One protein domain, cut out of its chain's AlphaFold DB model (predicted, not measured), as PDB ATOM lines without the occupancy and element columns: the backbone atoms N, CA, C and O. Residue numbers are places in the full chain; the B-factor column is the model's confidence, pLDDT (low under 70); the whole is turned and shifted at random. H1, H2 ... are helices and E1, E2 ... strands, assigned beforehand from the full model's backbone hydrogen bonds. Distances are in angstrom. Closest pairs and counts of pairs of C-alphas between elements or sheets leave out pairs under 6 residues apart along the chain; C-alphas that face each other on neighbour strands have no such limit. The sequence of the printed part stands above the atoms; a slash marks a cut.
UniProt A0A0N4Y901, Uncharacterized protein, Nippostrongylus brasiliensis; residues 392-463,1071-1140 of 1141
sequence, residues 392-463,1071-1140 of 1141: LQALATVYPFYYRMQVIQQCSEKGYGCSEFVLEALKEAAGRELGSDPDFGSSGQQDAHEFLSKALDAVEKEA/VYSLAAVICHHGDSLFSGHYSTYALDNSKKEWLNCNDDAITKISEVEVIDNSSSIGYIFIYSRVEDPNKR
ATOM      1  N   LEU A 392     137.131 166.899 159.959       86.50
ATOM      2  CA  LEU A 392     136.228 166.781 158.814       86.50
ATOM      3  C   LEU A 392     135.875 165.317 158.508       86.50
ATOM      4  O   LEU A 392     134.701 165.009 158.289       86.50
ATOM      5  N   GLN A 393     136.856 164.410 158.547       87.75
ATOM      6  CA  GLN A 393     136.629 162.966 158.390       87.75
ATOM      7  C   GLN A 393     135.772 162.409 159.537       87.75
ATOM      8  O   GLN A 393     134.831 161.653 159.296       87.75
ATOM      9  N   ALA A 394     136.036 162.829 160.779       90.12
ATOM     10  CA  ALA A 394     135.270 162.410 161.951       90.12
ATOM     11  C   ALA A 394     133.796 162.835 161.846       90.12
ATOM     12  O   ALA A 394     132.905 161.994 161.978       90.12
ATOM     13  N   LEU A 395     133.525 164.104 161.514       86.25
ATOM     14  CA  LEU A 395     132.165 164.616 161.300       86.25
ATOM     15  C   LEU A 395     131.433 163.906 160.149       86.25
ATOM     16  O   LEU A 395     130.231 163.659 160.253       86.25
ATOM     17  N   ALA A 396     132.137 163.536 159.072       80.38
ATOM     18  CA  ALA A 396     131.542 162.853 157.923       80.38
ATOM     19  C   ALA A 396     131.013 161.438 158.244       80.38
ATOM     20  O   ALA A 396     130.056 160.994 157.607       80.38
ATOM     21  N   THR A 397     131.572 160.739 159.243       78.00
ATOM     22  CA  THR A 397     131.080 159.406 159.667       78.00
ATOM     23  C   THR A 397     129.807 159.443 160.510       78.00
ATOM     24  O   THR A 397     129.089 158.443 160.589       78.00
ATOM     25  N   VAL A 398     129.496 160.583 161.141       80.88
ATOM     26  CA  VAL A 398     128.331 160.731 162.021       80.88
ATOM     27  C   VAL A 398     127.072 160.767 161.157       80.88
ATOM     28  O   VAL A 398     126.576 161.826 160.780       80.88
ATOM     29  N   TYR A 399     126.550 159.587 160.816       76.69
ATOM     30  CA  TYR A 399     125.478 159.417 159.831       76.69
ATOM     31  C   TYR A 399     124.267 160.361 160.023       76.69
ATOM     32  O   TYR A 399     123.828 160.943 159.030       76.69
ATOM     33  N   PRO A 400     123.750 160.619 161.246       77.25
ATOM     34  CA  PRO A 400     122.653 161.573 161.431       77.25
ATOM     35  C   PRO A 400     123.041 163.033 161.138       77.25
ATOM     36  O   PRO A 400     122.190 163.805 160.697       77.25
ATOM     37  N   PHE A 401     124.304 163.423 161.353       81.00
ATOM     38  CA  PHE A 401     124.832 164.747 160.998       81.00
ATOM     39  C   PHE A 401     124.998 164.858 159.481       81.00
ATOM     40  O   PHE A 401     124.431 165.762 158.864       81.00
ATOM     41  N   TYR A 402     125.684 163.882 158.876       77.62
ATOM     42  CA  TYR A 402     125.870 163.763 157.429       77.62
ATOM     43  C   TYR A 402     124.534 163.831 156.670       77.62
ATOM     44  O   TYR A 402     124.377 164.634 155.751       77.62
ATOM     45  N   TYR A 403     123.525 163.072 157.113       74.75
ATOM     46  CA  TYR A 403     122.187 163.084 156.520       74.75
ATOM     47  C   TYR A 403     121.516 164.467 156.600       74.75
ATOM     48  O   TYR A 403     120.948 164.943 155.617       74.75
ATOM     49  N   ARG A 404     121.615 165.170 157.738       78.12
ATOM     50  CA  ARG A 404     121.057 166.530 157.863       78.12
ATOM     51  C   ARG A 404     121.806 167.551 157.003       78.12
ATOM     52  O   ARG A 404     121.160 168.426 156.428       78.12
ATOM     53  N   MET A 405     123.124 167.413 156.847       74.44
ATOM     54  CA  MET A 405     123.904 168.214 155.893       74.44
ATOM     55  C   MET A 405     123.461 167.951 154.444       74.44
ATOM     56  O   MET A 405     123.267 168.900 153.687       74.44
ATOM     57  N   GLN A 406     123.203 166.693 154.072       67.69
ATOM     58  CA  GLN A 406     122.703 166.307 152.745       67.69
ATOM     59  C   GLN A 406     121.297 166.875 152.449       67.69
ATOM     60  O   GLN A 406     121.038 167.351 151.344       67.69
ATOM     61  N   VAL A 407     120.394 166.909 153.435       67.50
ATOM     62  CA  VAL A 407     119.065 167.544 153.290       67.50
ATOM     63  C   VAL A 407     119.179 169.067 153.097       67.50
ATOM     64  O   VAL A 407     118.408 169.659 152.336       67.50
ATOM     65  N   ILE A 408     120.170 169.715 153.720       64.56
ATOM     66  CA  ILE A 408     120.480 171.130 153.462       64.56
ATOM     67  C   ILE A 408     121.147 171.321 152.088       64.56
ATOM     68  O   ILE A 408     120.827 172.295 151.405       64.56
ATOM     69  N   GLN A 409     121.977 170.381 151.619       61.38
ATOM     70  CA  GLN A 409     122.525 170.405 150.256       61.38
ATOM     71  C   GLN A 409     121.411 170.427 149.205       61.38
ATOM     72  O   GLN A 409     121.437 171.264 148.308       61.38
ATOM     73  N   GLN A 410     120.403 169.560 149.334       58.84
ATOM     74  CA  GLN A 410     119.259 169.497 148.411       58.84
ATOM     75  C   GLN A 410     118.385 170.768 148.438       58.84
ATOM     76  O   GLN A 410     117.518 170.959 147.588       58.84
ATOM     77  N   CYS A 411     118.623 171.674 149.392       49.41
ATOM     78  CA  CYS A 411     118.038 173.011 149.434       49.41
ATOM     79  C   CYS A 411     118.885 174.094 148.734       49.41
ATOM     80  O   CYS A 411     118.462 175.253 148.749       49.41
ATOM     81  N   SER A 412     120.037 173.738 148.156       48.88
ATOM     82  CA  SER A 412     120.998 174.607 147.467       48.88
ATOM     83  C   SER A 412     121.074 174.265 145.975       48.88
ATOM     84  O   SER A 412     121.075 173.102 145.589       48.88
ATOM     85  N   GLU A 413     121.166 175.277 145.113       47.38
ATOM     86  CA  GLU A 413     120.993 175.155 143.651       47.38
ATOM     87  C   GLU A 413     122.202 174.537 142.909       47.38
ATOM     88  O   GLU A 413     122.262 174.572 141.681       47.38
ATOM     89  N   LYS A 414     123.189 173.978 143.628       47.47
ATOM     90  CA  LYS A 414     124.419 173.408 143.055       47.47
ATOM     91  C   LYS A 414     124.477 171.886 143.238       47.47
ATOM     92  O   LYS A 414     124.733 171.394 144.337       47.47
ATOM     93  N   GLY A 415     124.277 171.147 142.147       42.50
ATOM     94  CA  GLY A 415     124.339 169.682 142.127       42.50
ATOM     95  C   GLY A 415     125.767 169.135 142.214       42.50
ATOM     96  O   GLY A 415     126.427 168.983 141.192       42.50
ATOM     97  N   TYR A 416     126.211 168.805 143.429       41.22
ATOM     98  CA  TYR A 416     127.463 168.086 143.716       41.22
ATOM     99  C   TYR A 416     127.178 166.688 144.292       41.22
ATOM    100  O   TYR A 416     126.109 166.456 144.862       41.22
ATOM    101  N   GLY A 417     128.144 165.767 144.206       44.19
ATOM    102  CA  GLY A 417     128.068 164.468 144.886       44.19
ATOM    103  C   GLY A 417     128.033 164.619 146.413       44.19
ATOM    104  O   GLY A 417     128.663 165.516 146.968       44.19
ATOM    105  N   CYS A 418     127.277 163.767 147.112       45.44
ATOM    106  CA  CYS A 418     126.911 164.042 148.508       45.44
ATOM    107  C   CYS A 418     128.049 163.877 149.534       45.44
ATOM    108  O   CYS A 418     128.081 164.646 150.492       45.44
ATOM    109  N   SER A 419     129.000 162.951 149.349       47.09
ATOM    110  CA  SER A 419     130.162 162.845 150.254       47.09
ATOM    111  C   SER A 419     131.134 164.014 150.068       47.09
ATOM    112  O   SER A 419     131.551 164.647 151.038       47.09
ATOM    113  N   GLU A 420     131.419 164.347 148.810       52.25
ATOM    114  CA  GLU A 420     132.258 165.472 148.395       52.25
ATOM    115  C   GLU A 420     131.688 166.811 148.889       52.25
ATOM    116  O   GLU A 420     132.422 167.617 149.456       52.25
ATOM    117  N   PHE A 421     130.368 167.017 148.793       52.97
ATOM    118  CA  PHE A 421     129.730 168.239 149.282       52.97
ATOM    119  C   PHE A 421     129.804 168.415 150.799       52.97
ATOM    120  O   PHE A 421     129.967 169.546 151.230       52.97
ATOM    121  N   VAL A 422     129.672 167.378 151.635       57.00
ATOM    122  CA  VAL A 422     129.730 167.609 153.095       57.00
ATOM    123  C   VAL A 422     131.130 168.063 153.508       57.00
ATOM    124  O   VAL A 422     131.254 169.019 154.269       57.00
ATOM    125  N   LEU A 423     132.175 167.458 152.939       62.41
ATOM    126  CA  LEU A 423     133.560 167.886 153.143       62.41
ATOM    127  C   LEU A 423     133.807 169.297 152.588       62.41
ATOM    128  O   LEU A 423     134.370 170.138 153.287       62.41
ATOM    129  N   GLU A 424     133.346 169.589 151.371       59.66
ATOM    130  CA  GLU A 424     133.571 170.887 150.730       59.66
ATOM    131  C   GLU A 424     132.722 172.012 151.338       59.66
ATOM    132  O   GLU A 424     133.207 173.120 151.503       59.66
ATOM    133  N   ALA A 425     131.486 171.751 151.766       57.69
ATOM    134  CA  ALA A 425     130.639 172.730 152.448       57.69
ATOM    135  C   ALA A 425     131.102 172.996 153.883       57.69
ATOM    136  O   ALA A 425     130.985 174.129 154.350       57.69
ATOM    137  N   LEU A 426     131.673 171.998 154.570       61.44
ATOM    138  CA  LEU A 426     132.390 172.230 155.823       61.44
ATOM    139  C   LEU A 426     133.636 173.092 155.577       61.44
ATOM    140  O   LEU A 426     133.804 174.084 156.278       61.44
ATOM    141  N   LYS A 427     134.452 172.803 154.550       63.41
ATOM    142  CA  LYS A 427     135.581 173.664 154.140       63.41
ATOM    143  C   LYS A 427     135.145 175.077 153.731       63.41
ATOM    144  O   LYS A 427     135.841 176.030 154.052       63.41
ATOM    145  N   GLU A 428     134.009 175.242 153.054       61.53
ATOM    146  CA  GLU A 428     133.506 176.538 152.569       61.53
ATOM    147  C   GLU A 428     132.818 177.348 153.689       61.53
ATOM    148  O   GLU A 428     132.836 178.580 153.671       61.53
ATOM    149  N   ALA A 429     132.209 176.689 154.682       55.28
ATOM    150  CA  ALA A 429     131.703 177.331 155.899       55.28
ATOM    151  C   ALA A 429     132.858 177.723 156.833       55.28
ATOM    152  O   ALA A 429     132.957 178.887 157.223       55.28
ATOM    153  N   ALA A 430     133.772 176.784 157.100       56.34
ATOM    154  CA  ALA A 430     134.996 177.018 157.855       56.34
ATOM    155  C   ALA A 430     135.824 178.132 157.203       56.34
ATOM    156  O   ALA A 430     136.046 179.156 157.827       56.34
ATOM    157  N   GLY A 431     136.190 178.020 155.925       58.78
ATOM    158  CA  GLY A 431     137.022 179.003 155.224       58.78
ATOM    159  C   GLY A 431     136.419 180.410 155.114       58.78
ATOM    160  O   GLY A 431     137.171 181.377 155.025       58.78
ATOM    161  N   ARG A 432     135.086 180.566 155.166       57.22
ATOM    162  CA  ARG A 432     134.442 181.895 155.181       57.22
ATOM    163  C   ARG A 432     134.469 182.573 156.550       57.22
ATOM    164  O   ARG A 432     134.688 183.779 156.600       57.22
ATOM    165  N   GLU A 433     134.257 181.832 157.635       52.69
ATOM    166  CA  GLU A 433     134.307 182.389 158.996       52.69
ATOM    167  C   GLU A 433     135.760 182.426 159.514       52.69
ATOM    168  O   GLU A 433     136.244 183.484 159.907       52.69
ATOM    169  N   LEU A 434     136.501 181.315 159.417       56.06
ATOM    170  CA  LEU A 434     137.904 181.181 159.841       56.06
ATOM    171  C   LEU A 434     138.894 181.972 158.979       56.06
ATOM    172  O   LEU A 434     139.947 182.353 159.471       56.06
ATOM    173  N   GLY A 435     138.555 182.300 157.729       52.69
ATOM    174  CA  GLY A 435     139.326 183.270 156.940       52.69
ATOM    175  C   GLY A 435     139.317 184.689 157.534       52.69
ATOM    176  O   GLY A 435     140.077 185.545 157.087       52.69
ATOM    177  N   SER A 436     138.465 184.936 158.538       50.53
ATOM    178  CA  SER A 436     138.428 186.154 159.360       50.53
ATOM    179  C   SER A 436     139.024 185.953 160.764       50.53
ATOM    180  O   SER A 436     139.085 186.908 161.538       50.53
ATOM    181  N   ASP A 437     139.424 184.727 161.112       58.75
ATOM    182  CA  ASP A 437     139.925 184.336 162.429       58.75
ATOM    183  C   ASP A 437     141.468 184.358 162.416       58.75
ATOM    184  O   ASP A 437     142.082 183.728 161.550       58.75
ATOM    185  N   PRO A 438     142.125 185.120 163.311       55.69
ATOM    186  CA  PRO A 438     143.561 185.380 163.213       55.69
ATOM    187  C   PRO A 438     144.423 184.138 163.458       55.69
ATOM    188  O   PRO A 438     145.547 184.082 162.957       55.69
ATOM    189  N   ASP A 439     143.909 183.154 164.195       60.09
ATOM    190  CA  ASP A 439     144.650 181.948 164.546       60.09
ATOM    191  C   ASP A 439     144.546 180.924 163.400       60.09
ATOM    192  O   ASP A 439     145.558 180.427 162.894       60.09
ATOM    193  N   PHE A 440     143.333 180.710 162.881       65.69
ATOM    194  CA  PHE A 440     143.055 179.751 161.800       65.69
ATOM    195  C   PHE A 440     143.343 180.283 160.384       65.69
ATOM    196  O   PHE A 440     143.419 179.498 159.441       65.69
ATOM    197  N   GLY A 441     143.576 181.589 160.226       55.06
ATOM    198  CA  GLY A 441     144.128 182.188 159.004       55.06
ATOM    199  C   GLY A 441     145.647 182.014 158.835       55.06
ATOM    200  O   GLY A 441     146.212 182.505 157.855       55.06
ATOM    201  N   SER A 442     146.328 181.357 159.781       61.38
ATOM    202  CA  SER A 442     147.775 181.109 159.750       61.38
ATOM    203  C   SER A 442     148.130 179.729 159.176       61.38
ATOM    204  O   SER A 442     147.347 178.788 159.249       61.38
ATOM    205  N   SER A 443     149.357 179.564 158.668       65.06
ATOM    206  CA  SER A 443     149.902 178.250 158.273       65.06
ATOM    207  C   SER A 443     150.473 177.445 159.457       65.06
ATOM    208  O   SER A 443     151.366 176.611 159.270       65.06
ATOM    209  N   GLY A 444     150.050 177.761 160.684       71.81
ATOM    210  CA  GLY A 444     150.462 177.080 161.910       71.81
ATOM    211  C   GLY A 444     149.640 175.820 162.184       71.81
ATOM    212  O   GLY A 444     148.577 175.614 161.601       71.81
ATOM    213  N   GLN A 445     150.128 174.979 163.096       81.12
ATOM    214  CA  GLN A 445     149.304 173.921 163.681       81.12
ATOM    215  C   GLN A 445     148.318 174.532 164.682       81.12
ATOM    216  O   GLN A 445     148.662 175.486 165.378       81.12
ATOM    217  N   GLN A 446     147.104 173.986 164.731       84.31
ATOM    218  CA  GLN A 446     146.019 174.445 165.597       84.31
ATOM    219  C   GLN A 446     145.352 173.264 166.303       84.31
ATOM    220  O   GLN A 446     145.528 172.104 165.924       84.31
ATOM    221  N   ASP A 447     144.565 173.577 167.327       86.25
ATOM    222  CA  ASP A 447     143.831 172.587 168.104       86.25
ATOM    223  C   ASP A 447     142.585 172.052 167.362       86.25
ATOM    224  O   ASP A 447     141.792 172.803 166.783       86.25
ATOM    225  N   ALA A 448     142.392 170.728 167.395       88.31
ATOM    226  CA  ALA A 448     141.280 170.065 166.709       88.31
ATOM    227  C   ALA A 448     139.917 170.231 167.415       88.31
ATOM    228  O   ALA A 448     138.883 170.194 166.748       88.31
ATOM    229  N   HIS A 449     139.881 170.437 168.737       88.06
ATOM    230  CA  HIS A 449     138.649 170.714 169.489       88.06
ATOM    231  C   HIS A 449     138.182 172.156 169.279       88.06
ATOM    232  O   HIS A 449     136.985 172.379 169.072       88.06
ATOM    233  N   GLU A 450     139.098 173.123 169.230       85.75
ATOM    234  CA  GLU A 450     138.767 174.499 168.855       85.75
ATOM    235  C   GLU A 450     138.262 174.562 167.404       85.75
ATOM    236  O   GLU A 450     137.214 175.162 167.146       85.75
ATOM    237  N   PHE A 451     138.928 173.871 166.468       85.31
ATOM    238  CA  PHE A 451     138.445 173.768 165.089       85.31
ATOM    239  C   PHE A 451     137.062 173.110 165.001       85.31
ATOM    240  O   PHE A 451     136.177 173.658 164.346       85.31
ATOM    241  N   LEU A 452     136.839 171.978 165.683       86.81
ATOM    242  CA  LEU A 452     135.531 171.317 165.776       86.81
ATOM    243  C   LEU A 452     134.449 172.277 166.294       86.81
ATOM    244  O   LEU A 452     133.378 172.382 165.695       86.81
ATOM    245  N   SER A 453     134.749 173.017 167.362       83.62
ATOM    246  CA  SER A 453     133.833 173.987 167.966       83.62
ATOM    247  C   SER A 453     133.459 175.104 166.984       83.62
ATOM    248  O   SER A 453     132.271 175.378 166.783       83.62
ATOM    249  N   LYS A 454     134.449 175.712 166.309       79.81
ATOM    250  CA  LYS A 454     134.219 176.774 165.313       79.81
ATOM    251  C   LYS A 454     133.517 176.245 164.053       79.81
ATOM    252  O   LYS A 454     132.641 176.920 163.512       79.81
ATOM    253  N   ALA A 455     133.844 175.032 163.602       80.44
ATOM    254  CA  ALA A 455     133.228 174.404 162.434       80.44
ATOM    255  C   ALA A 455     131.740 174.089 162.658       80.44
ATOM    256  O   ALA A 455     130.923 174.320 161.764       80.44
ATOM    257  N   LEU A 456     131.364 173.619 163.853       83.12
ATOM    258  CA  LEU A 456     129.960 173.411 164.208       83.12
ATOM    259  C   LEU A 456     129.197 174.746 164.268       83.12
ATOM    260  O   LEU A 456     128.164 174.872 163.612       83.12
ATOM    261  N   ASP A 457     129.715 175.770 164.951       80.00
ATOM    262  CA  ASP A 457     129.087 177.104 164.980       80.00
ATOM    263  C   ASP A 457     128.890 177.694 163.564       80.00
ATOM    264  O   ASP A 457     127.802 178.176 163.234       80.00
ATOM    265  N   ALA A 458     129.877 177.558 162.670       77.06
ATOM    266  CA  ALA A 458     129.752 177.956 161.264       77.06
ATOM    267  C   ALA A 458     128.624 177.206 160.517       77.06
ATOM    268  O   ALA A 458     127.869 177.816 159.752       77.06
ATOM    269  N   VAL A 459     128.452 175.901 160.764       77.25
ATOM    270  CA  VAL A 459     127.348 175.098 160.201       77.25
ATOM    271  C   VAL A 459     125.985 175.529 160.752       77.25
ATOM    272  O   VAL A 459     125.023 175.629 159.986       77.25
ATOM    273  N   GLU A 460     125.880 175.823 162.051       78.12
ATOM    274  CA  GLU A 460     124.640 176.310 162.674       78.12
ATOM    275  C   GLU A 460     124.244 177.688 162.111       78.12
ATOM    276  O   GLU A 460     123.104 177.883 161.671       78.12
ATOM    277  N   LYS A 461     125.203 178.622 162.020       76.12
ATOM    278  CA  LYS A 461     125.036 179.934 161.373       76.12
ATOM    279  C   LYS A 461     124.544 179.810 159.930       76.12
ATOM    280  O   LYS A 461     123.582 180.486 159.555       76.12
ATOM    281  N   GLU A 462     125.157 178.942 159.124       73.50
ATOM    282  CA  GLU A 462     124.784 178.757 157.717       73.50
ATOM    283  C   GLU A 462     123.397 178.110 157.569       73.50
ATOM    284  O   GLU A 462     122.570 178.594 156.790       73.50
ATOM    285  N   ALA A 463     123.071 177.097 158.376       73.94
ATOM    286  CA  ALA A 463     121.737 176.496 158.404       73.94
ATOM    287  C   ALA A 463     120.651 177.530 158.774       73.94
ATOM    288  O   ALA A 463     119.583 177.577 158.152       73.94
ATOM    289  N   VAL A1071     121.708 153.889 175.009       71.25
ATOM    290  CA  VAL A1071     122.946 153.196 174.619       71.25
ATOM    291  C   VAL A1071     123.725 154.029 173.607       71.25
ATOM    292  O   VAL A1071     123.126 154.643 172.725       71.25
ATOM    293  N   TYR A1072     125.055 153.990 173.670       77.69
ATOM    294  CA  TYR A1072     125.931 154.638 172.693       77.69
ATOM    295  C   TYR A1072     127.002 153.670 172.175       77.69
ATOM    296  O   TYR A1072     127.549 152.873 172.940       77.69
ATOM    297  N   SER A1073     127.308 153.783 170.882       80.81
ATOM    298  CA  SER A1073     128.447 153.148 170.215       80.81
ATOM    299  C   SER A1073     129.423 154.220 169.738       80.81
ATOM    300  O   SER A1073     129.021 155.335 169.399       80.81
ATOM    301  N   LEU A1074     130.710 153.887 169.713       86.75
ATOM    302  CA  LEU A1074     131.748 154.760 169.174       86.75
ATOM    303  C   LEU A1074     131.579 154.878 167.649       86.75
ATOM    304  O   LEU A1074     131.332 153.875 166.982       86.75
ATOM    305  N   ALA A1075     131.678 156.093 167.109       87.25
ATOM    306  CA  ALA A1075     131.527 156.371 165.677       87.25
ATOM    307  C   ALA A1075     132.820 156.915 165.048       87.25
ATOM    308  O   ALA A1075     133.159 156.549 163.922       87.25
ATOM    309  N   ALA A1076     133.563 157.739 165.794       91.56
ATOM    310  CA  ALA A1076     134.893 158.196 165.408       91.56
ATOM    311  C   ALA A1076     135.779 158.505 166.626       91.56
ATOM    312  O   ALA A1076     135.275 158.841 167.702       91.56
ATOM    313  N   VAL A1077     137.097 158.449 166.423       94.56
ATOM    314  CA  VAL A1077     138.118 158.970 167.342       94.56
ATOM    315  C   VAL A1077     139.085 159.844 166.555       94.56
ATOM    316  O   VAL A1077     139.803 159.341 165.690       94.56
ATOM    317  N   ILE A1078     139.146 161.135 166.875       94.56
ATOM    318  CA  ILE A1078     140.236 162.011 166.429       94.56
ATOM    319  C   ILE A1078     141.432 161.708 167.329       94.56
ATOM    320  O   ILE A1078     141.317 161.778 168.555       94.56
ATOM    321  N   CYS A1079     142.563 161.354 166.725       93.62
ATOM    322  CA  CYS A1079     143.787 160.989 167.429       93.62
ATOM    323  C   CYS A1079     144.873 162.047 167.211       93.62
ATOM    324  O   CYS A1079     144.991 162.579 166.106       93.62
ATOM    325  N   HIS A1080     145.667 162.320 168.246       91.94
ATOM    326  CA  HIS A1080     146.782 163.261 168.221       91.94
ATOM    327  C   HIS A1080     148.115 162.532 168.428       91.94
ATOM    328  O   HIS A1080     148.382 161.963 169.484       91.94
ATOM    329  N   HIS A1081     148.965 162.571 167.406       88.69
ATOM    330  CA  HIS A1081     150.311 162.005 167.380       88.69
ATOM    331  C   HIS A1081     151.328 163.120 167.664       88.69
ATOM    332  O   HIS A1081     151.942 163.656 166.740       88.69
ATOM    333  N   GLY A1082     151.477 163.522 168.927       81.56
ATOM    334  CA  GLY A1082     152.433 164.567 169.301       81.56
ATOM    335  C   GLY A1082     152.573 164.785 170.804       81.56
ATOM    336  O   GLY A1082     151.599 164.687 171.546       81.56
ATOM    337  N   ASP A1083     153.790 165.135 171.228       72.00
ATOM    338  CA  ASP A1083     154.174 165.326 172.636       72.00
ATOM    339  C   ASP A1083     153.727 166.684 173.232       72.00
ATOM    340  O   ASP A1083     154.061 166.998 174.374       72.00
ATOM    341  N   SER A1084     153.019 167.534 172.472       68.38
ATOM    342  CA  SER A1084     152.386 168.748 173.009       68.38
ATOM    343  C   SER A1084     151.197 169.218 172.165       68.38
ATOM    344  O   SER A1084     151.186 169.029 170.952       68.38
ATOM    345  N   LEU A1085     150.248 169.926 172.788       60.28
ATOM    346  CA  LEU A1085     149.077 170.532 172.126       60.28
ATOM    347  C   LEU A1085     149.428 171.531 170.999       60.28
ATOM    348  O   LEU A1085     148.567 171.878 170.197       60.28
ATOM    349  N   PHE A1086     150.679 171.998 170.932       59.03
ATOM    350  CA  PHE A1086     151.171 172.937 169.915       59.03
ATOM    351  C   PHE A1086     152.029 172.261 168.830       59.03
ATOM    352  O   PHE A1086     152.580 172.952 167.971       59.03
ATOM    353  N   SER A1087     152.230 170.940 168.906       72.56
ATOM    354  CA  SER A1087     153.162 170.214 168.040       72.56
ATOM    355  C   SER A1087     152.805 168.729 167.916       72.56
ATOM    356  O   SER A1087     153.115 167.925 168.804       72.56
ATOM    357  N   GLY A1088     152.240 168.344 166.777       85.19
ATOM    358  CA  GLY A1088     151.933 166.952 166.481       85.19
ATOM    359  C   GLY A1088     151.309 166.756 165.111       85.19
ATOM    360  O   GLY A1088     151.461 167.575 164.204       85.19
ATOM    361  N   HIS A1089     150.609 165.641 164.958       91.19
ATOM    362  CA  HIS A1089     149.853 165.318 163.757       91.19
ATOM    363  C   HIS A1089     148.494 164.727 164.127       91.19
ATOM    364  O   HIS A1089     148.408 163.927 165.055       91.19
ATOM    365  N   TYR A1090     147.433 165.093 163.411       93.81
ATOM    366  CA  TYR A1090     146.085 164.597 163.684       93.81
ATOM    367  C   TYR A1090     145.635 163.583 162.629       93.81
ATOM    368  O   TYR A1090     145.733 163.830 161.429       93.81
ATOM    369  N   SER A1091     145.078 162.460 163.082       94.44
ATOM    370  CA  SER A1091     144.417 161.463 162.230       94.44
ATOM    371  C   SER A1091     143.047 161.091 162.803       94.44
ATOM    372  O   SER A1091     142.636 161.594 163.851       94.44
ATOM    373  N   THR A1092     142.280 160.241 162.120       95.69
ATOM    374  CA  THR A1092     140.964 159.811 162.612       95.69
ATOM    375  C   THR A1092     140.696 158.340 162.360       95.69
ATOM    376  O   THR A1092     140.788 157.868 161.228       95.69
ATOM    377  N   TYR A1093     140.278 157.638 163.411       95.12
ATOM    378  CA  TYR A1093     139.606 156.352 163.286       95.12
ATOM    379  C   TYR A1093     138.110 156.583 163.078       95.12
ATOM    380  O   TYR A1093     137.484 157.336 163.821       95.12
ATOM    381  N   ALA A1094     137.556 155.968 162.041       91.44
ATOM    382  CA  ALA A1094     136.276 156.312 161.436       91.44
ATOM    383  C   ALA A1094     135.470 155.040 161.133       91.44
ATOM    384  O   ALA A1094     135.946 154.183 160.390       91.44
ATOM    385  N   LEU A1095     134.255 154.897 161.671       88.12
ATOM    386  CA  LEU A1095     133.411 153.735 161.384       88.12
ATOM    387  C   LEU A1095     132.610 153.942 160.090       88.12
ATOM    388  O   LEU A1095     131.664 154.732 160.047       88.12
ATOM    389  N   ASP A1096     132.925 153.177 159.041       83.94
ATOM    390  CA  ASP A1096     132.099 153.119 157.837       83.94
ATOM    391  C   ASP A1096     130.794 152.372 158.142       83.94
ATOM    392  O   ASP A1096     130.706 151.143 158.064       83.94
ATOM    393  N   ASN A1097     129.746 153.132 158.458       72.06
ATOM    394  CA  ASN A1097     128.421 152.598 158.765       72.06
ATOM    395  C   ASN A1097     127.781 151.800 157.602       72.06
ATOM    396  O   ASN A1097     126.844 151.037 157.854       72.06
ATOM    397  N   SER A1098     128.273 151.947 156.362       72.88
ATOM    398  CA  SER A1098     127.789 151.218 155.179       72.88
ATOM    399  C   SER A1098     128.466 149.860 154.990       72.88
ATOM    400  O   SER A1098     127.780 148.888 154.683       72.88
ATOM    401  N   LYS A1099     129.784 149.767 155.222       77.00
ATOM    402  CA  LYS A1099     130.547 148.505 155.121       77.00
ATOM    403  C   LYS A1099     130.647 147.735 156.442       77.00
ATOM    404  O   LYS A1099     130.919 146.541 156.415       77.00
ATOM    405  N   LYS A1100     130.407 148.406 157.576       80.12
ATOM    406  CA  LYS A1100     130.692 147.934 158.946       80.12
ATOM    407  C   LYS A1100     132.182 147.663 159.172       80.12
ATOM    408  O   LYS A1100     132.568 146.651 159.746       80.12
ATOM    409  N   GLU A1101     133.015 148.588 158.705       87.50
ATOM    410  CA  GLU A1101     134.474 148.499 158.786       87.50
ATOM    411  C   GLU A1101     135.052 149.772 159.406       87.50
ATOM    412  O   GLU A1101     134.598 150.873 159.097       87.50
ATOM    413  N   TRP A1102     136.071 149.628 160.252       92.75
ATOM    414  CA  TRP A1102     136.841 150.766 160.740       92.75
ATOM    415  C   TRP A1102     137.883 151.197 159.698       92.75
ATOM    416  O   TRP A1102     138.583 150.379 159.090       92.75
ATOM    417  N   LEU A1103     137.990 152.507 159.503       92.12
ATOM    418  CA  LEU A1103     138.947 153.175 158.631       92.12
ATOM    419  C   LEU A1103     139.899 154.027 159.476       92.12
ATOM    420  O   LEU A1103     139.487 154.648 160.449       92.12
ATOM    421  N   ASN A1104     141.165 154.072 159.082       93.75
ATOM    422  CA  ASN A1104     142.152 155.035 159.544       93.75
ATOM    423  C   ASN A1104     142.346 156.077 158.437       93.75
ATOM    424  O   ASN A1104     142.946 155.783 157.398       93.75
ATOM    425  N   CYS A1105     141.797 157.267 158.662       92.88
ATOM    426  CA  CYS A1105     141.910 158.429 157.793       92.88
ATOM    427  C   CYS A1105     143.089 159.289 158.262       92.88
ATOM    428  O   CYS A1105     143.028 159.925 159.317       92.88
ATOM    429  N   ASN A1106     144.159 159.292 157.471       92.25
ATOM    430  CA  ASN A1106     145.407 159.990 157.740       92.25
ATOM    431  C   ASN A1106     145.730 160.912 156.554       92.25
ATOM    432  O   ASN A1106     146.384 160.484 155.606       92.25
ATOM    433  N   ASP A1107     145.212 162.142 156.593       90.31
ATOM    434  CA  ASP A1107     145.195 163.074 155.455       90.31
ATOM    435  C   ASP A1107     144.704 162.399 154.155       90.31
ATOM    436  O   ASP A1107     143.546 161.972 154.097       90.31
ATOM    437  N   ASP A1108     145.537 162.305 153.114       86.19
ATOM    438  CA  ASP A1108     145.213 161.702 151.817       86.19
ATOM    439  C   ASP A1108     145.137 160.161 151.872       86.19
ATOM    440  O   ASP A1108     144.417 159.537 151.083       86.19
ATOM    441  N   ALA A1109     145.805 159.542 152.847       86.50
ATOM    442  CA  ALA A1109     145.838 158.099 153.030       86.50
ATOM    443  C   ALA A1109     144.651 157.601 153.874       86.50
ATOM    444  O   ALA A1109     144.624 157.735 155.099       86.50
ATOM    445  N   ILE A1110     143.688 156.935 153.228       89.62
ATOM    446  CA  ILE A1110     142.648 156.156 153.918       89.62
ATOM    447  C   ILE A1110     142.990 154.669 153.840       89.62
ATOM    448  O   ILE A1110     143.129 154.095 152.761       89.62
ATOM    449  N   THR A1111     143.101 154.039 155.007       90.50
ATOM    450  CA  THR A1111     143.432 152.615 155.167       90.50
ATOM    451  C   THR A1111     142.371 151.913 156.011       90.50
ATOM    452  O   THR A1111     141.705 152.547 156.823       90.50
ATOM    453  N   LYS A1112     142.185 150.601 155.833       91.75
ATOM    454  CA  LYS A1112     141.331 149.801 156.726       91.75
ATOM    455  C   LYS A1112     142.112 149.438 157.990       91.75
ATOM    456  O   LYS A1112     143.284 149.083 157.899       91.75
ATOM    457  N   ILE A1113     141.450 149.488 159.142       90.56
ATOM    458  CA  ILE A1113     142.005 149.154 160.459       90.56
ATOM    459  C   ILE A1113     141.038 148.205 161.189       90.56
ATOM    460  O   ILE A1113     139.843 148.191 160.885       90.56
ATOM    461  N   SER A1114     141.519 147.357 162.103       90.88
ATOM    462  CA  SER A1114     140.622 146.540 162.930       90.88
ATOM    463  C   SER A1114     140.104 147.321 164.138       90.88
ATOM    464  O   SER A1114     140.762 148.227 164.642       90.88
ATOM    465  N   GLU A1115     138.933 146.940 164.648       86.31
ATOM    466  CA  GLU A1115     138.368 147.527 165.870       86.31
ATOM    467  C   GLU A1115     139.300 147.382 167.081       86.31
ATOM    468  O   GLU A1115     139.420 148.300 167.888       86.31
ATOM    469  N   VAL A1116     140.028 146.263 167.161       84.38
ATOM    470  CA  VAL A1116     141.022 146.020 168.212       84.38
ATOM    471  C   VAL A1116     142.167 147.031 168.112       84.38
ATOM    472  O   VAL A1116     142.495 147.649 169.114       84.38
ATOM    473  N   GLU A1117     142.705 147.310 166.916       83.69
ATOM    474  CA  GLU A1117     143.675 148.409 166.746       83.69
ATOM    475  C   GLU A1117     143.084 149.791 167.076       83.69
ATOM    476  O   GLU A1117     143.811 150.644 167.580       83.69
ATOM    477  N   VAL A1118     141.802 150.053 166.793       87.38
ATOM    478  CA  VAL A1118     141.169 151.333 167.167       87.38
ATOM    479  C   VAL A1118     141.125 151.480 168.689       87.38
ATOM    480  O   VAL A1118     141.480 152.540 169.203       87.38
ATOM    481  N   ILE A1119     140.756 150.424 169.419       83.50
ATOM    482  CA  ILE A1119     140.749 150.398 170.890       83.50
ATOM    483  C   ILE A1119     142.178 150.530 171.444       83.50
ATOM    484  O   ILE A1119     142.434 151.424 172.254       83.50
ATOM    485  N   ASP A1120     143.110 149.697 170.973       80.31
ATOM    486  CA  ASP A1120     144.507 149.670 171.423       80.31
ATOM    487  C   ASP A1120     145.174 151.043 171.230       80.31
ATOM    488  O   ASP A1120     145.708 151.621 172.180       80.31
ATOM    489  N   ASN A1121     145.097 151.616 170.023       83.62
ATOM    490  CA  ASN A1121     145.749 152.888 169.713       83.62
ATOM    491  C   ASN A1121     145.057 154.072 170.410       83.62
ATOM    492  O   ASN A1121     145.731 154.891 171.039       83.62
ATOM    493  N   SER A1122     143.718 154.155 170.377       85.56
ATOM    494  CA  SER A1122     142.995 155.275 171.012       85.56
ATOM    495  C   SER A1122     143.221 155.371 172.525       85.56
ATOM    496  O   SER A1122     143.117 156.466 173.071       85.56
ATOM    497  N   SER A1123     143.629 154.282 173.190       79.44
ATOM    498  CA  SER A1123     144.026 154.290 174.607       79.44
ATOM    499  C   SER A1123     145.248 155.168 174.933       79.44
ATOM    500  O   SER A1123     145.454 155.508 176.098       79.44
ATOM    501  N   SER A1124     146.051 155.534 173.925       76.06
ATOM    502  CA  SER A1124     147.308 156.287 174.083       76.06
ATOM    503  C   SER A1124     147.378 157.592 173.283       76.06
ATOM    504  O   SER A1124     148.052 158.519 173.721       76.06
ATOM    505  N   ILE A1125     146.669 157.682 172.150       86.06
ATOM    506  CA  ILE A1125     146.660 158.858 171.257       86.06
ATOM    507  C   ILE A1125     145.256 159.427 170.985       86.06
ATOM    508  O   ILE A1125     145.119 160.366 170.206       86.06
ATOM    509  N   GLY A1126     144.190 158.877 171.579       89.12
ATOM    510  CA  GLY A1126     142.824 159.371 171.375       89.12
ATOM    511  C   GLY A1126     142.595 160.734 172.041       89.12
ATOM    512  O   GLY A1126     142.751 160.859 173.251       89.12
ATOM    513  N   TYR A1127     142.189 161.740 171.260       90.62
ATOM    514  CA  TYR A1127     142.018 163.126 171.722       90.62
ATOM    515  C   TYR A1127     140.544 163.544 171.853       90.62
ATOM    516  O   TYR A1127     140.139 164.134 172.855       90.62
ATOM    517  N   ILE A1128     139.716 163.198 170.858       92.00
ATOM    518  CA  ILE A1128     138.270 163.477 170.854       92.00
ATOM    519  C   ILE A1128     137.533 162.210 170.430       92.00
ATOM    520  O   ILE A1128     137.814 161.645 169.372       92.00
ATOM    521  N   PHE A1129     136.564 161.780 171.235       91.75
ATOM    522  CA  PHE A1129     135.773 160.574 171.011       91.75
ATOM    523  C   PHE A1129     134.325 160.965 170.702       91.75
ATOM    524  O   PHE A1129     133.671 161.661 171.485       91.75
ATOM    525  N   ILE A1130     133.816 160.511 169.556       89.62
ATOM    526  CA  ILE A1130     132.468 160.827 169.075       89.62
ATOM    527  C   ILE A1130     131.592 159.579 169.171       89.62
ATOM    528  O   ILE A1130     131.882 158.544 168.567       89.62
ATOM    529  N   TYR A1131     130.491 159.694 169.915       85.75
ATOM    530  CA  TYR A1131     129.587 158.593 170.228       85.75
ATOM    531  C   TYR A1131     128.211 158.799 169.586       85.75
ATOM    532  O   TYR A1131     127.543 159.803 169.819       85.75
ATOM    533  N   SER A1132     127.748 157.817 168.813       78.94
ATOM    534  CA  SER A1132     126.391 157.799 168.256       78.94
ATOM    535  C   SER A1132     125.452 156.993 169.146       78.94
ATOM    536  O   SER A1132     125.793 155.897 169.595       78.94
ATOM    537  N   ARG A1133     124.241 157.510 169.383       75.50
ATOM    538  CA  ARG A1133     123.198 156.770 170.107       75.50
ATOM    539  C   ARG A1133     122.739 155.563 169.290       75.50
ATOM    540  O   ARG A1133     122.406 155.709 168.116       75.50
ATOM    541  N   VAL A1134     122.644 154.403 169.932       72.06
ATOM    542  CA  VAL A1134     122.032 153.202 169.355       72.06
ATOM    543  C   VAL A1134     120.541 153.201 169.701       72.06
ATOM    544  O   VAL A1134     120.165 153.311 170.868       72.06
ATOM    545  N   GLU A1135     119.681 153.118 168.687       63.38
ATOM    546  CA  GLU A1135     118.217 153.142 168.860       63.38
ATOM    547  C   GLU A1135     117.633 151.747 169.158       63.38
ATOM    548  O   GLU A1135     116.570 151.639 169.761       63.38
ATOM    549  N   ASP A1136     118.357 150.687 168.791       61.53
ATOM    550  CA  ASP A1136     118.071 149.289 169.127       61.53
ATOM    551  C   ASP A1136     119.335 148.671 169.755       61.53
ATOM    552  O   ASP A1136     120.299 148.430 169.022       61.53
ATOM    553  N   PRO A1137     119.367 148.409 171.078       53.75
ATOM    554  CA  PRO A1137     120.548 147.881 171.768       53.75
ATOM    555  C   PRO A1137     121.109 146.589 171.156       53.75
ATOM    556  O   PRO A1137     122.307 146.339 171.249       53.75
ATOM    557  N   ASN A1138     120.265 145.795 170.491       50.28
ATOM    558  CA  ASN A1138     120.626 144.515 169.874       50.28
ATOM    559  C   ASN A1138     121.308 144.679 168.502       50.28
ATOM    560  O   ASN A1138     121.805 143.706 167.943       50.28
ATOM    561  N   LYS A1139     121.326 145.902 167.953       50.53
ATOM    562  CA  LYS A1139     122.071 146.283 166.738       50.53
ATOM    563  C   LYS A1139     123.394 146.989 167.053       50.53
ATOM    564  O   LYS A1139     124.001 147.577 166.157       50.53
ATOM    565  N   ARG A1140     123.829 146.952 168.316       45.38
ATOM    566  CA  ARG A1140     125.192 147.311 168.699       45.38
ATOM    567  C   ARG A1140     126.161 146.353 168.000       45.38
ATOM    568  O   ARG A1140     126.045 145.142 168.165       45.38
TER     569      ARG A1140
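This is residues 392 to 463 and 1071 to 1140 of the 1141 residues of an uncharacterized protein of Nippostrongylus brasiliensis (UniProt A0A0N4Y901). A strongly twisted sheet of five strands stands between one helix, H5, slantwise over one face, and a cluster of four crossed helices, H1 to H4, on the side of the other face. Short H1 lies in the middle of the whole, between the sheet and H3, while H2 and H4 reach the sheet with few residues and H3 keeps off it. The printed part has 142 residues with five named helices and five named strands, in the order H1 H2 H3 H4 E1 E2 E3 E4 H5 E5, and its class is mixed. The sheet is antiparallel throughout, in the order E4, E3, E2, E1, E5. The whole is compact, with a radius of gyration of the C-alphas of 15.8 A, and rounded, spanning 40 by 38 by 27 A.

H1, residues 392 to 397, is on the sheet at a height of 7.2 A. It lies over E2, residues 1087 to 1096, and only just not over E1, residues 1071 to 1084, on which 2 of its 6 C-alphas fall; it runs along the strands, at 13 degrees to E2 on the local plane. Its closest C-alphas to E1 are those of Ala 394 and Ala 1076, 5.5 A apart. H2, residues 399 to 409, touches H1 only at the corner, and only just, with 3 pairs of C-alphas within 8 A, the closest those of Ala 396 and Tyr 402 at 5.8 A; it only grazes the sheet, with residues 399 to 400. H3, residues 418 to 434, is the hub, touching three helices, and is not on the sheet. With residues 419 to 426 alone it touches H1, closest at the C-alphas of Leu 392 and Leu 423, 6.4 A apart, at a steep tilt of 38 degrees, opposite ways. With residues 418 to 422 alone it touches H2, closest at the C-alphas of Gln 406 and Cys 418, 6.4 A apart, about perpendicular at 78 degrees. It touches H4, residues 448 to 463, about perpendicular at 80 degrees, the closest C-alphas being those of Ala 430 and Ala 455 at 5.6 A. H4 only grazes the sheet, with residues 448 to 452. E1, E2, E3, residues 1101 to 1106, and E4, residues 1109 to 1113, form a meander, each strand the antiparallel neighbour of the one before. Within hydrogen-bond range are N 1079 and O 1091 between E1 and E2, 2.9 A; N 1103 and O 1094 between E2 and E3, 2.8 A; and N 1104 and O 1111 between E3 and E4, 2.8 A. E5, residues 1126 to 1134, is the antiparallel neighbour of E1, with N 1130 and O 1076 at 2.9 A. H5, residues 1115 to 1125, touches no helix and lies over E2 and E1, only just not over E3, on which 2 of its 11 C-alphas fall. Its height over the sheet is 8.9 A, and it runs slantwise to the strands, at 44 degrees to E1 on the local plane. H1 and H5 lie on opposite faces, giving three layers, helices on both faces of a sheet. Every O i to N i+4 pair is within hydrogen-bond range in H1, H2, H3 and H4, and 6 of 7 are in H5.

H1 begins at C-alpha 392 (136.228, 166.781, 158.814) and is 9.0 A long; H2 is 14.9 A, H3 23.3 A, H4 22.2 A and H5 15.0 A. E1 measures 33.3 A and bends by 67 degrees at residue 1081; E2 is 29.0 A, E3 15.9 A, E4 12.2 A and E5 21.8 A. E5 ends at C-alpha 1134 (122.032, 153.202, 169.355).

The two C-alphas farthest apart, those of Pro 438 and Asn 1138, are 47.3 A apart. Residues 464 to 1070 are not printed, and C-alphas 463 and 1071 are 28.4 A apart across this cut. The link from H3 to H4, residues 435 to 447, is long. The mean pLDDT of the printed part is 74.9; 47 residues are under 70, namely 406 to 443, 1084 to 1086 and 1135 to 1140.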